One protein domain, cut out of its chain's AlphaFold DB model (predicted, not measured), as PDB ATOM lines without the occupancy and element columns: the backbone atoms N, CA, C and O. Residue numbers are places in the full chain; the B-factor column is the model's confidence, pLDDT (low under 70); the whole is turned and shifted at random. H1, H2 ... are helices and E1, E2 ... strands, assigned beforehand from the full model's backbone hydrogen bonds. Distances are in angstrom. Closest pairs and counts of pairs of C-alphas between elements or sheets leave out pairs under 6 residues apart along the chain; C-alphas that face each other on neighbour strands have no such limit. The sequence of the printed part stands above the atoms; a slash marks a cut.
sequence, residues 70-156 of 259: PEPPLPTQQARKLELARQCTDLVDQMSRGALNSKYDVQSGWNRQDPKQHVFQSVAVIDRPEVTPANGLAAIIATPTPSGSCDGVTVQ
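This is residues 70 to 156 of the 259 residues of an uncharacterized protein of Labrys okinawensis (UniProt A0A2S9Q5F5). One twisted sheet of four long strands has its one face covered by two helices, H1 and H2, which lie side by side as a hairpin and run along the strands; the other face is bare. The long axis follows the strands, with the turns after E2 and after E3 at its two ends. The printed part has 87 residues, with two named helices and then four named strands along the chain, H1 H2 E1 E2 E3 E4; the sheet's order is E1 - E2 - E3 - E4, all antiparallel, and the class is mixed, helices and strands. The whole is compact, with a radius of gyration of the C-alphas of 13.0 A, and it is a rod with spans of 43 by 20 by 19 A.

Begin with H1, residues 74 to 81, and H2, residues 86 to 99: this helical hairpin touches closest at the C-alphas of Thr 76 and Asp 93, 5.1 A apart, at a shallow tilt of 9 degrees, opposite ways. In both helices every O i to N i+4 pair is within hydrogen-bond range. Next come E1, residues 103 to 110, E2, residues 120 to 127, E3, residues 135 to 144, and E4, residues 150 to 156, a meander, each strand the antiparallel neighbour of the one before. Look for N 107 and O 123 between E1 and E2, 2.8 A; N 138 and O 124 between E2 and E3, 2.9 A; and N 141 and O 153 between E3 and E4, 2.9 A. The edge strands E1 and E4 are apart. H1 is on the sheet at a height of 9.4 A, over E2, and only just not over E1, on which 2 of its 8 C-alphas fall; its closest C-alphas to E2 are those of Pro 75 and Ser 122, 6.4 A. On the same face, H2 has a height over the sheet of 8.4 A and lies over E3 and E4; the C-alphas of Cys 88 and Cys 150 are its closest to E4, 5.0 A.

Find C-alpha 74 at (169.648, 139.233, 89.427), where H1 begins; it is 10.6 A long. H2 begins at C-alpha 86, (168.153, 134.762, 104.916), and runs 19.9 A. E1 measures 23.3 A, E2 23.0 A and E3, the longest strand, 30.5 A. E4 runs 19.8 A to C-alpha 156 at (164.577, 124.451, 83.330).

The C-alphas farthest apart are those of Thr 132 and Ser 147, 43.5 A. The printed part has no cut and no long link. Mean pLDDT of the printed part is 94.6, and no printed residue is under 70.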
ATOM      1  N   PRO A  70     175.863 139.108  85.708       83.25
ATOM      2  CA  PRO A  70     175.691 139.838  86.959       83.25
ATOM      3  C   PRO A  70     176.105 138.987  88.164       83.25
ATOM      4  O   PRO A  70     175.662 137.847  88.296       83.25
ATOM      5  N   GLU A  71     176.896 139.567  89.067       89.44
ATOM      6  CA  GLU A  71     177.333 138.920  90.304       89.44
ATOM      7  C   GLU A  71     176.945 139.797  91.514       89.44
ATOM      8  O   GLU A  71     177.436 140.924  91.628       89.44
ATOM      9  N   PRO A  72     176.044 139.335  92.408       92.31
ATOM     10  CA  PRO A  72     175.323 138.058  92.350       92.31
ATOM     11  C   PRO A  72     174.244 138.048  91.246       92.31
ATOM     12  O   PRO A  72     173.885 139.120  90.742       92.31
ATOM     13  N   PRO A  73     173.671 136.880  90.897       96.44
ATOM     14  CA  PRO A  73     172.571 136.796  89.941       96.44
ATOM     15  C   PRO A  73     171.411 137.739  90.286       96.44
ATOM     16  O   PRO A  73     171.107 138.001  91.452       96.44
ATOM     17  N   LEU A  74     170.725 138.246  89.262       96.75
ATOM     18  CA  LEU A  74     169.648 139.233  89.427       96.75
ATOM     19  C   LEU A  74     168.507 138.769  90.360       96.75
ATOM     20  O   LEU A  74     168.096 139.582  91.196       96.75
ATOM     21  N   PRO A  75     168.030 137.504  90.322       97.62
ATOM     22  CA  PRO A  75     167.046 137.028  91.299       97.62
ATOM     23  C   PRO A  75     167.549 137.126  92.741       97.62
ATOM     24  O   PRO A  75     166.797 137.525  93.627       97.62
ATOM     25  N   THR A  76     168.835 136.848  92.979       97.69
ATOM     26  CA  THR A  76     169.467 137.008  94.295       97.69
ATOM     27  C   THR A  76     169.469 138.466  94.741       97.69
ATOM     28  O   THR A  76     169.136 138.765  95.887       97.69
ATOM     29  N   GLN A  77     169.831 139.395  93.849       97.06
ATOM     30  CA  GLN A  77     169.812 140.831  94.160       97.06
ATOM     31  C   GLN A  77     168.402 141.290  94.559       97.06
ATOM     32  O   GLN A  77     168.236 142.038  95.522       97.06
ATOM     33  N   GLN A  78     167.383 140.805  93.846       96.31
ATOM     34  CA  GLN A  78     165.982 141.104  94.131       96.31
ATOM     35  C   GLN A  78     165.535 140.502  95.468       96.31
ATOM     36  O   GLN A  78     164.986 141.231  96.289       96.31
ATOM     37  N   ALA A  79     165.831 139.227  95.731       96.44
ATOM     38  CA  ALA A  79     165.534 138.569  97.005       96.44
ATOM     39  C   ALA A  79     166.152 139.318  98.203       96.44
ATOM     40  O   ALA A  79     165.469 139.569  99.196       96.44
ATOM     41  N   ARG A  80     167.410 139.766  98.074       96.38
ATOM     42  CA  ARG A  80     168.093 140.593  99.086       96.38
ATOM     43  C   ARG A  80     167.395 141.929  99.306       96.38
ATOM     44  O   ARG A  80     167.167 142.313 100.447       96.38
ATOM     45  N   LYS A  81     167.036 142.630  98.226       95.19
ATOM     46  CA  LYS A  81     166.348 143.930  98.293       95.19
ATOM     47  C   LYS A  81     164.962 143.830  98.937       95.19
ATOM     48  O   LYS A  81     164.511 144.786  99.555       95.19
ATOM     49  N   LEU A  82     164.294 142.691  98.775       93.38
ATOM     50  CA  LEU A  82     163.007 142.395  99.408       93.38
ATOM     51  C   LEU A  82     163.146 141.948 100.864       93.38
ATOM     52  O   LEU A  82     162.131 141.727 101.524       93.38
ATOM     53  N   GLU A  83     164.382 141.809 101.353       93.19
ATOM     54  CA  GLU A  83     164.690 141.320 102.692       93.19
ATOM     55  C   GLU A  83     163.970 140.000 103.000       93.19
ATOM     56  O   GLU A  83     163.445 139.809 104.103       93.19
ATOM     57  N   LEU A  84     163.917 139.092 102.015       90.94
ATOM     58  CA  LEU A  84     163.432 137.738 102.259       90.94
ATOM     59  C   LEU A  84     164.230 137.113 103.407       90.94
ATOM     60  O   LEU A  84     165.391 137.472 103.636       90.94
ATOM     61  N   ALA A  85     163.630 136.142 104.104       86.56
ATOM     62  CA  ALA A  85     164.346 135.358 105.106       86.56
ATOM     63  C   ALA A  85     165.708 134.911 104.548       86.56
ATOM     64  O   ALA A  85     165.802 134.502 103.384       86.56
ATOM     65  N   ARG A  86     166.771 135.019 105.356       88.31
ATOM     66  CA  ARG A  86     168.153 134.762 104.916       88.31
ATOM     67  C   ARG A  86     168.275 133.417 104.198       88.31
ATOM     68  O   ARG A  86     168.857 133.343 103.126       88.31
ATOM     69  N   GLN A  87     167.623 132.401 104.748       90.12
ATOM     70  CA  GLN A  87     167.546 131.042 104.227       90.12
ATOM     71  C   GLN A  87     166.951 130.997 102.812       90.12
ATOM     72  O   GLN A  87     167.455 130.273 101.961       90.12
ATOM     73  N   CYS A  88     165.916 131.795 102.530       95.31
ATOM     74  CA  CYS A  88     165.361 131.907 101.183       95.31
ATOM     75  C   CYS A  88     166.277 132.670 100.235       95.31
ATOM     76  O   CYS A  88     166.390 132.297  99.075       95.31
ATOM     77  N   THR A  89     166.952 133.714 100.712       95.94
ATOM     78  CA  THR A  89     167.917 134.450  99.888       95.94
ATOM     79  C   THR A  89     169.099 133.565  99.481       95.94
ATOM     80  O   THR A  89     169.485 133.569  98.313       95.94
ATOM     81  N   ASP A  90     169.640 132.786 100.419       95.44
ATOM     82  CA  ASP A  90     170.739 131.849 100.169       95.44
ATOM     83  C   ASP A  90     170.300 130.747  99.190       95.44
ATOM     84  O   ASP A  90     171.012 130.434  98.233       95.44
ATOM     85  N   LEU A  91     169.080 130.221  99.361       96.25
ATOM     86  CA  LEU A  91     168.516 129.226  98.452       96.25
ATOM     87  C   LEU A  91     168.280 129.787  97.039       96.25
ATOM     88  O   LEU A  91     168.615 129.130  96.050       96.25
ATOM     89  N   VAL A  92     167.739 131.005  96.920       97.56
ATOM     90  CA  VAL A  92     167.571 131.689  95.627       97.56
ATOM     91  C   VAL A  92     168.920 131.879  94.940       97.56
ATOM     92  O   VAL A  92     168.999 131.680  93.728       97.56
ATOM     93  N   ASP A  93     169.982 132.203  95.681       96.56
ATOM     94  CA  ASP A  93     171.325 132.333  95.111       96.56
ATOM     95  C   ASP A  93     171.849 131.013  94.552       96.56
ATOM     96  O   ASP A  93     172.269 130.955  93.395       96.56
ATOM     97  N   GLN A  94     171.751 129.936  95.332       95.56
ATOM     98  CA  GLN A  94     172.158 128.601  94.901       95.56
ATOM     99  C   GLN A  94     171.412 128.166  93.630       95.56
ATOM    100  O   GLN A  94     172.038 127.737  92.657       95.56
ATOM    101  N   MET A  95     170.083 128.309  93.615       96.56
ATOM    102  CA  MET A  95     169.254 127.975  92.453       96.56
ATOM    103  C   MET A  95     169.601 128.844  91.239       96.56
ATOM    104  O   MET A  95     169.743 128.327  90.130       96.56
ATOM    105  N   SER A  96     169.800 130.150  91.442       97.12
ATOM    106  CA  SER A  96     170.127 131.089  90.363       97.12
ATOM    107  C   SER A  96     171.469 130.776  89.724       97.12
ATOM    108  O   SER A  96     171.555 130.723  88.505       97.12
ATOM    109  N   ARG A  97     172.506 130.489  90.514       94.94
ATOM    110  CA  ARG A  97     173.821 130.097  89.979       94.94
ATOM    111  C   ARG A  97     173.765 128.792  89.193       94.94
ATOM    112  O   ARG A  97     174.462 128.649  88.193       94.94
ATOM    113  N   GLY A  98     172.940 127.848  89.642       92.69
ATOM    114  CA  GLY A  98     172.758 126.570  88.962       92.69
ATOM    115  C   GLY A  98     171.972 126.674  87.652       92.69
ATOM    116  O   GLY A  98     172.259 125.930  86.718       92.69
ATOM    117  N   ALA A  99     170.983 127.568  87.581       94.81
ATOM    118  CA  ALA A  99     170.082 127.689  86.432       94.81
ATOM    119  C   ALA A  99     170.489 128.777  85.426       94.81
ATOM    120  O   ALA A  99     170.180 128.660  84.245       94.81
ATOM    121  N   LEU A 100     171.155 129.841  85.879       95.44
ATOM    122  CA  LEU A 100     171.410 131.066  85.114       95.44
ATOM    123  C   LEU A 100     172.912 131.250  84.847       95.44
ATOM    124  O   LEU A 100     173.520 132.248  85.224       95.44
ATOM    125  N   ASN A 101     173.516 130.250  84.209       89.69
ATOM    126  CA  ASN A 101     174.960 130.164  83.954       89.69
ATOM    127  C   ASN A 101     175.394 130.664  82.560       89.69
ATOM    128  O   ASN A 101     176.556 130.527  82.190       89.69
ATOM    129  N   SER A 102     174.461 131.213  81.784       91.94
ATOM    130  CA  SER A 102     174.681 131.814  80.460       91.94
ATOM    131  C   SER A 102     174.019 133.189  80.428       91.94
ATOM    132  O   SER A 102     173.403 133.581  81.414       91.94
ATOM    133  N   LYS A 103     174.126 133.953  79.336       94.62
ATOM    134  CA  LYS A 103     173.435 135.250  79.248       94.62
ATOM    135  C   LYS A 103     171.929 135.037  79.429       94.62
ATOM    136  O   LYS A 103     171.366 134.111  78.855       94.62
ATOM    137  N   TYR A 104     171.277 135.879  80.221       96.44
ATOM    138  CA  TYR A 104     169.848 135.750  80.484       96.44
ATOM    139  C   TYR A 104     169.173 137.111  80.637       96.44
ATOM    140  O   TYR A 104     169.824 138.111  80.944       96.44
ATOM    141  N   ASP A 105     167.856 137.118  80.460       96.69
ATOM    142  CA  ASP A 105     166.963 138.184  80.915       96.69
ATOM    143  C   ASP A 105     165.937 137.581  81.874       96.69
ATOM    144  O   ASP A 105     165.574 136.413  81.731       96.69
ATOM    145  N   VAL A 106     165.514 138.341  82.882       97.50
ATOM    146  CA  VAL A 106     164.748 137.821  84.011       97.50
ATOM    147  C   VAL A 106     163.623 138.750  84.444       97.50
ATOM    148  O   VAL A 106     163.784 139.964  84.560       97.50
ATOM    149  N   GLN A 107     162.484 138.153  84.781       97.88
ATOM    150  CA  GLN A 107     161.348 138.822  85.394       97.88
ATOM    151  C   GLN A 107     160.974 138.112  86.693       97.88
ATOM    152  O   GLN A 107     160.767 136.901  86.712       97.88
ATOM    153  N   SER A 108     160.848 138.871  87.780       98.00
ATOM    154  CA  SER A 108     160.518 138.324  89.099       98.00
ATOM    155  C   SER A 108     159.227 138.914  89.654       98.00
ATOM    156  O   SER A 108     158.876 140.058  89.363       98.00
ATOM    157  N   GLY A 109     158.534 138.124  90.469       97.12
ATOM    158  CA  GLY A 109     157.289 138.460  91.142       97.12
ATOM    159  C   GLY A 109     157.296 137.997  92.599       97.12
ATOM    160  O   GLY A 109     157.987 137.048  92.968       97.12
ATOM    161  N   TRP A 110     156.547 138.709  93.434       97.44
ATOM    162  CA  TRP A 110     156.415 138.463  94.870       97.44
ATOM    163  C   TRP A 110     155.133 139.116  95.397       97.44
ATOM    164  O   TRP A 110     154.551 139.994  94.747       97.44
ATOM    165  N   ASN A 111     154.709 138.731  96.601       96.62
ATOM    166  CA  ASN A 111     153.656 139.454  97.308       96.62
ATOM    167  C   ASN A 111     154.186 140.817  97.787       96.62
ATOM    168  O   ASN A 111     155.117 140.878  98.583       96.62
ATOM    169  N   ARG A 112     153.592 141.921  97.319       94.62
ATOM    170  CA  ARG A 112     154.048 143.283  97.661       94.62
ATOM    171  C   ARG A 112     153.714 143.727  99.086       94.62
ATOM    172  O   ARG A 112     154.351 144.656  99.569       94.62
ATOM    173  N   GLN A 113     152.707 143.128  99.712       95.75
ATOM    174  CA  GLN A 113     152.276 143.466 101.069       95.75
ATOM    175  C   GLN A 113     153.117 142.724 102.105       95.75
ATOM    176  O   GLN A 113     153.502 143.316 103.107       95.75
ATOM    177  N   ASP A 114     153.431 141.457 101.834       93.25
ATOM    178  CA  ASP A 114     154.220 140.625 102.735       93.25
ATOM    179  C   ASP A 114     155.168 139.681 101.968       93.25
ATOM    180  O   ASP A 114     154.928 138.478 101.851       93.25
ATOM    181  N   PRO A 115     156.267 140.205 101.395       92.00
ATOM    182  CA  PRO A 115     157.202 139.385 100.627       92.00
ATOM    183  C   PRO A 115     157.893 138.318 101.483       92.00
ATOM    184  O   PRO A 115     158.340 137.313 100.943       92.00
ATOM    185  N   LYS A 116     157.984 138.514 102.805       91.62
ATOM    186  CA  LYS A 116     158.746 137.640 103.711       91.62
ATOM    187  C   LYS A 116     157.987 136.374 104.105       91.62
ATOM    188  O   LYS A 116     158.632 135.430 104.547       91.62
ATOM    189  N   GLN A 117     156.662 136.360 103.951       93.19
ATOM    190  CA  GLN A 117     155.790 135.225 104.290       93.19
ATOM    191  C   GLN A 117     155.211 134.514 103.059       93.19
ATOM    192  O   GLN A 117     154.443 133.561 103.189       93.19
ATOM    193  N   HIS A 118     155.553 134.969 101.853       95.44
ATOM    194  CA  HIS A 118     154.970 134.469 100.615       95.44
ATOM    195  C   HIS A 118     156.029 134.061  99.595       95.44
ATOM    196  O   HIS A 118     157.224 134.295  99.754       95.44
ATOM    197  N   VAL A 119     155.552 133.425  98.526       97.38
ATOM    198  CA  VAL A 119     156.387 132.938  97.436       97.38
ATOM    199  C   VAL A 119     157.135 134.079  96.739       97.38
ATOM    200  O   VAL A 119     156.566 135.122  96.397       97.38
ATOM    201  N   PHE A 120     158.415 133.836  96.484       98.31
ATOM    202  CA  PHE A 120     159.229 134.544  95.512       98.31
ATOM    203  C   PHE A 120     159.312 133.696  94.242       98.31
ATOM    204  O   PHE A 120     159.633 132.509  94.301       98.31
ATOM    205  N   GLN A 121     159.040 134.304  93.092       98.19
ATOM    206  CA  GLN A 121     159.140 133.654  91.791       98.19
ATOM    207  C   GLN A 121     160.011 134.492  90.864       98.19
ATOM    208  O   GLN A 121     159.864 135.707  90.786       98.19
ATOM    209  N   SER A 122     160.870 133.831  90.103       98.38
ATOM    210  CA  SER A 122     161.677 134.438  89.056       98.38
ATOM    211  C   SER A 122     161.645 133.561  87.814       98.38
ATOM    212  O   SER A 122     161.773 132.345  87.921       98.38
ATOM    213  N   VAL A 123     161.439 134.151  86.642       98.38
ATOM    214  CA  VAL A 123     161.468 133.455  85.352       98.38
ATOM    215  C   VAL A 123     162.482 134.121  84.443       98.38
ATOM    216  O   VAL A 123     162.526 135.346  84.360       98.38
ATOM    217  N   ALA A 124     163.299 133.323  83.769       98.00
ATOM    218  CA  ALA A 124     164.363 133.807  82.912       98.00
ATOM    219  C   ALA A 124     164.314 133.162  81.530       98.00
ATOM    220  O   ALA A 124     164.031 131.969  81.398       98.00
ATOM    221  N   VAL A 125     164.652 133.951  80.514       97.50
ATOM    222  CA  VAL A 125     165.054 133.450  79.197       97.50
ATOM    223  C   VAL A 125     166.571 133.366  79.192       97.50
ATOM    224  O   VAL A 125     167.240 134.343  79.517       97.50
ATOM    225  N   ILE A 126     167.106 132.206  78.830       96.25
ATOM    226  CA  ILE A 126     168.542 131.936  78.766       96.25
ATOM    227  C   ILE A 126     168.949 131.902  77.294       96.25
ATOM    228  O   ILE A 126     168.414 131.106  76.525       96.25
ATOM    229  N   ASP A 127     169.898 132.747  76.919       94.56
ATOM    230  CA  ASP A 127     170.508 132.812  75.594       94.56
ATOM    231  C   ASP A 127     171.728 131.880  75.549       94.56
ATOM    232  O   ASP A 127     172.696 132.068  76.294       94.56
ATOM    233  N   ARG A 128     171.651 130.847  74.703       91.81
ATOM    234  CA  ARG A 128     172.700 129.839  74.480       91.81
ATOM    235  C   ARG A 128     173.017 129.755  72.983       91.81
ATOM    236  O   ARG A 128     172.570 128.826  72.301       91.81
ATOM    237  N   PRO A 129     173.733 130.745  72.428       91.19
ATOM    238  CA  PRO A 129     173.963 130.854  70.987       91.19
ATOM    239  C   PRO A 129     174.766 129.683  70.394       91.19
ATOM    240  O   PRO A 129     174.770 129.485  69.180       91.19
ATOM    241  N   GLU A 130     175.446 128.904  71.231       89.44
ATOM    242  CA  GLU A 130     176.239 127.735  70.859       89.44
ATOM    243  C   GLU A 130     175.412 126.464  70.612       89.44
ATOM    244  O   GLU A 130     175.939 125.490  70.069       89.44
ATOM    245  N   VAL A 131     174.125 126.459  70.976       85.94
ATOM    246  CA  VAL A 131     173.215 125.333  70.732       85.94
ATOM    247  C   VAL A 131     172.046 125.737  69.839       85.94
ATOM    248  O   VAL A 131     171.686 126.900  69.702       85.94
ATOM    249  N   THR A 132     171.429 124.752  69.192       87.31
ATOM    250  CA  THR A 132     170.203 124.948  68.416       87.31
ATOM    251  C   THR A 132     169.126 123.999  68.945       87.31
ATOM    252  O   THR A 132     169.379 122.796  69.008       87.31
ATOM    253  N   PRO A 133     167.925 124.492  69.293       88.81
ATOM    254  CA  PRO A 133     167.541 125.906  69.413       88.81
ATOM    255  C   PRO A 133     168.306 126.658  70.522       88.81
ATOM    256  O   PRO A 133     168.610 126.079  71.562       88.81
ATOM    257  N   ALA A 134     168.593 127.945  70.295       88.44
ATOM    258  CA  ALA A 134     169.483 128.739  71.153       88.44
ATOM    259  C   ALA A 134     168.879 129.108  72.516       88.44
ATOM    260  O   ALA A 134     169.589 129.227  73.507       88.44
ATOM    261  N   ASN A 135     167.558 129.259  72.604       93.00
ATOM    262  CA  ASN A 135     166.934 129.758  73.828       93.00
ATOM    263  C   ASN A 135     166.525 128.627  74.772       93.00
ATOM    264  O   ASN A 135     165.987 127.600  74.352       93.00
ATOM    265  N   GLY A 136     166.739 128.860  76.061       95.88
ATOM    266  CA  GLY A 136     166.169 128.093  77.157       95.88
ATOM    267  C   GLY A 136     165.297 128.954  78.057       95.88
ATOM    268  O   GLY A 136     165.303 130.180  77.966       95.88
ATOM    269  N   LEU A 137     164.564 128.302  78.949       97.88
ATOM    270  CA  LEU A 137     163.795 128.962  79.997       97.88
ATOM    271  C   LEU A 137     164.205 128.397  81.350       97.88
ATOM    272  O   LEU A 137     164.441 127.197  81.474       97.88
ATOM    273  N   ALA A 138     164.219 129.247  82.367       98.25
ATOM    274  CA  ALA A 138     164.308 128.824  83.754       98.25
ATOM    275  C   ALA A 138     163.209 129.483  84.583       98.25
ATOM    276  O   ALA A 138     162.845 130.631  84.348       98.25
ATOM    277  N   ALA A 139     162.700 128.763  85.570       98.50
ATOM    278  CA  ALA A 139     161.870 129.298  86.631       98.50
ATOM    279  C   ALA A 139     162.492 128.914  87.970       98.50
ATOM    280  O   ALA A 139     162.885 127.767  88.169       98.50
ATOM    281  N   ILE A 140     162.575 129.875  88.876       98.50
ATOM    282  CA  ILE A 140     163.099 129.732  90.227       98.50
ATOM    283  C   ILE A 140     161.981 130.159  91.162       98.50
ATOM    284  O   ILE A 140     161.470 131.274  91.064       98.50
ATOM    285  N   ILE A 141     161.584 129.262  92.051       98.31
ATOM    286  CA  ILE A 141     160.516 129.483  93.016       98.31
ATOM    287  C   ILE A 141     161.099 129.201  94.390       98.31
ATOM    288  O   ILE A 141     161.711 128.157  94.585       98.31
ATOM    289  N   ALA A 142     160.909 130.117  95.330       98.06
ATOM    290  CA  ALA A 142     161.296 129.939  96.721       98.06
ATOM    291  C   ALA A 142     160.145 130.378  97.622       98.06
ATOM    292  O   ALA A 142     159.524 131.413  97.379       98.06
ATOM    293  N   THR A 143     159.854 129.603  98.657       97.00
ATOM    294  CA  THR A 143     158.817 129.925  99.632       97.00
ATOM    295  C   THR A 143     159.346 129.718 101.045       97.00
ATOM    296  O   THR A 143     159.943 128.675 101.331       97.00
ATOM    297  N   PRO A 144     159.133 130.683 101.951       95.25
ATOM    298  CA  PRO A 144     159.412 130.470 103.360       95.25
ATOM    299  C   PRO A 144     158.502 129.366 103.901       95.25
ATOM    300  O   PRO A 144     157.360 129.199 103.458       95.25
ATOM    301  N   THR A 145     159.007 128.623 104.877       93.44
ATOM    302  CA  THR A 145     158.232 127.639 105.633       93.44
ATOM    303  C   THR A 145     157.881 128.199 107.015       93.44
ATOM    304  O   THR A 145     158.592 129.073 107.527       93.44
ATOM    305  N   PRO A 146     156.839 127.678 107.691       89.31
ATOM    306  CA  PRO A 146     156.510 128.087 109.060       89.31
ATOM    307  C   PRO A 146     157.652 127.887 110.068       89.31
ATOM    308  O   PRO A 146     157.692 128.553 111.097       89.31
ATOM    309  N   SER A 147     158.601 126.988 109.781       86.62
ATOM    310  CA  SER A 147     159.786 126.759 110.611       86.62
ATOM    311  C   SER A 147     160.918 127.767 110.395       86.62
ATOM    312  O   SER A 147     161.981 127.621 110.995       86.62
ATOM    313  N   GLY A 148     160.733 128.764 109.522       85.88
ATOM    314  CA  GLY A 148     161.771 129.735 109.170       85.88
ATOM    315  C   GLY A 148     162.862 129.174 108.249       85.88
ATOM    316  O   GLY A 148     163.916 129.794 108.097       85.88
ATOM    317  N   SER A 149     162.626 128.007 107.642       92.31
ATOM    318  CA  SER A 149     163.448 127.476 106.552       92.31
ATOM    319  C   SER A 149     162.868 127.917 105.199       92.31
ATOM    320  O   SER A 149     161.928 128.714 105.151       92.31
ATOM    321  N   CYS A 150     163.459 127.464 104.093       96.06
ATOM    322  CA  CYS A 150     162.965 127.788 102.761       96.06
ATOM    323  C   CYS A 150     162.912 126.545 101.890       96.06
ATOM    324  O   CYS A 150     163.910 125.832 101.788       96.06
ATOM    325  N   ASP A 151     161.776 126.346 101.237       97.00
ATOM    326  CA  ASP A 151     161.630 125.354 100.185       97.00
ATOM    327  C   ASP A 151     161.735 126.052  98.835       97.00
ATOM    328  O   ASP A 151     161.341 127.210  98.674       97.00
ATOM    329  N   GLY A 152     162.266 125.352  97.844       97.12
ATOM    330  CA  GLY A 152     162.451 125.907  96.522       97.12
ATOM    331  C   GLY A 152     162.392 124.866  95.425       97.12
ATOM    332  O   GLY A 152     162.676 123.684  95.619       97.12
ATOM    333  N   VAL A 153     162.012 125.336  94.247       97.44
ATOM    334  CA  VAL A 153     161.957 124.544  93.028       97.44
ATOM    335  C   VAL A 153     162.600 125.342  91.912       97.44
ATOM    336  O   VAL A 153     162.303 126.521  91.715       97.44
ATOM    337  N   THR A 154     163.462 124.679  91.155       97.75
ATOM    338  CA  THR A 154     163.973 125.184  89.888       97.75
ATOM    339  C   THR A 154     163.426 124.327  88.760       97.75
ATOM    340  O   THR A 154     163.549 123.104  88.785       97.75
ATOM    341  N   VAL A 155     162.852 124.969  87.750       98.00
ATOM    342  CA  VAL A 155     162.452 124.328  86.498       98.00
ATOM    343  C   VAL A 155     163.314 124.889  85.384       98.00
ATOM    344  O   VAL A 155     163.462 126.101  85.284       98.00
ATOM    345  N   GLN A 156     163.872 124.033  84.538       97.56
ATOM    346  CA  GLN A 156     164.577 124.451  83.330       97.56
ATOM    347  C   GLN A 156     163.968 123.759  82.119       97.56
ATOM    348  O   GLN A 156     163.727 122.555  82.150       97.56
TER     349      GLN A 156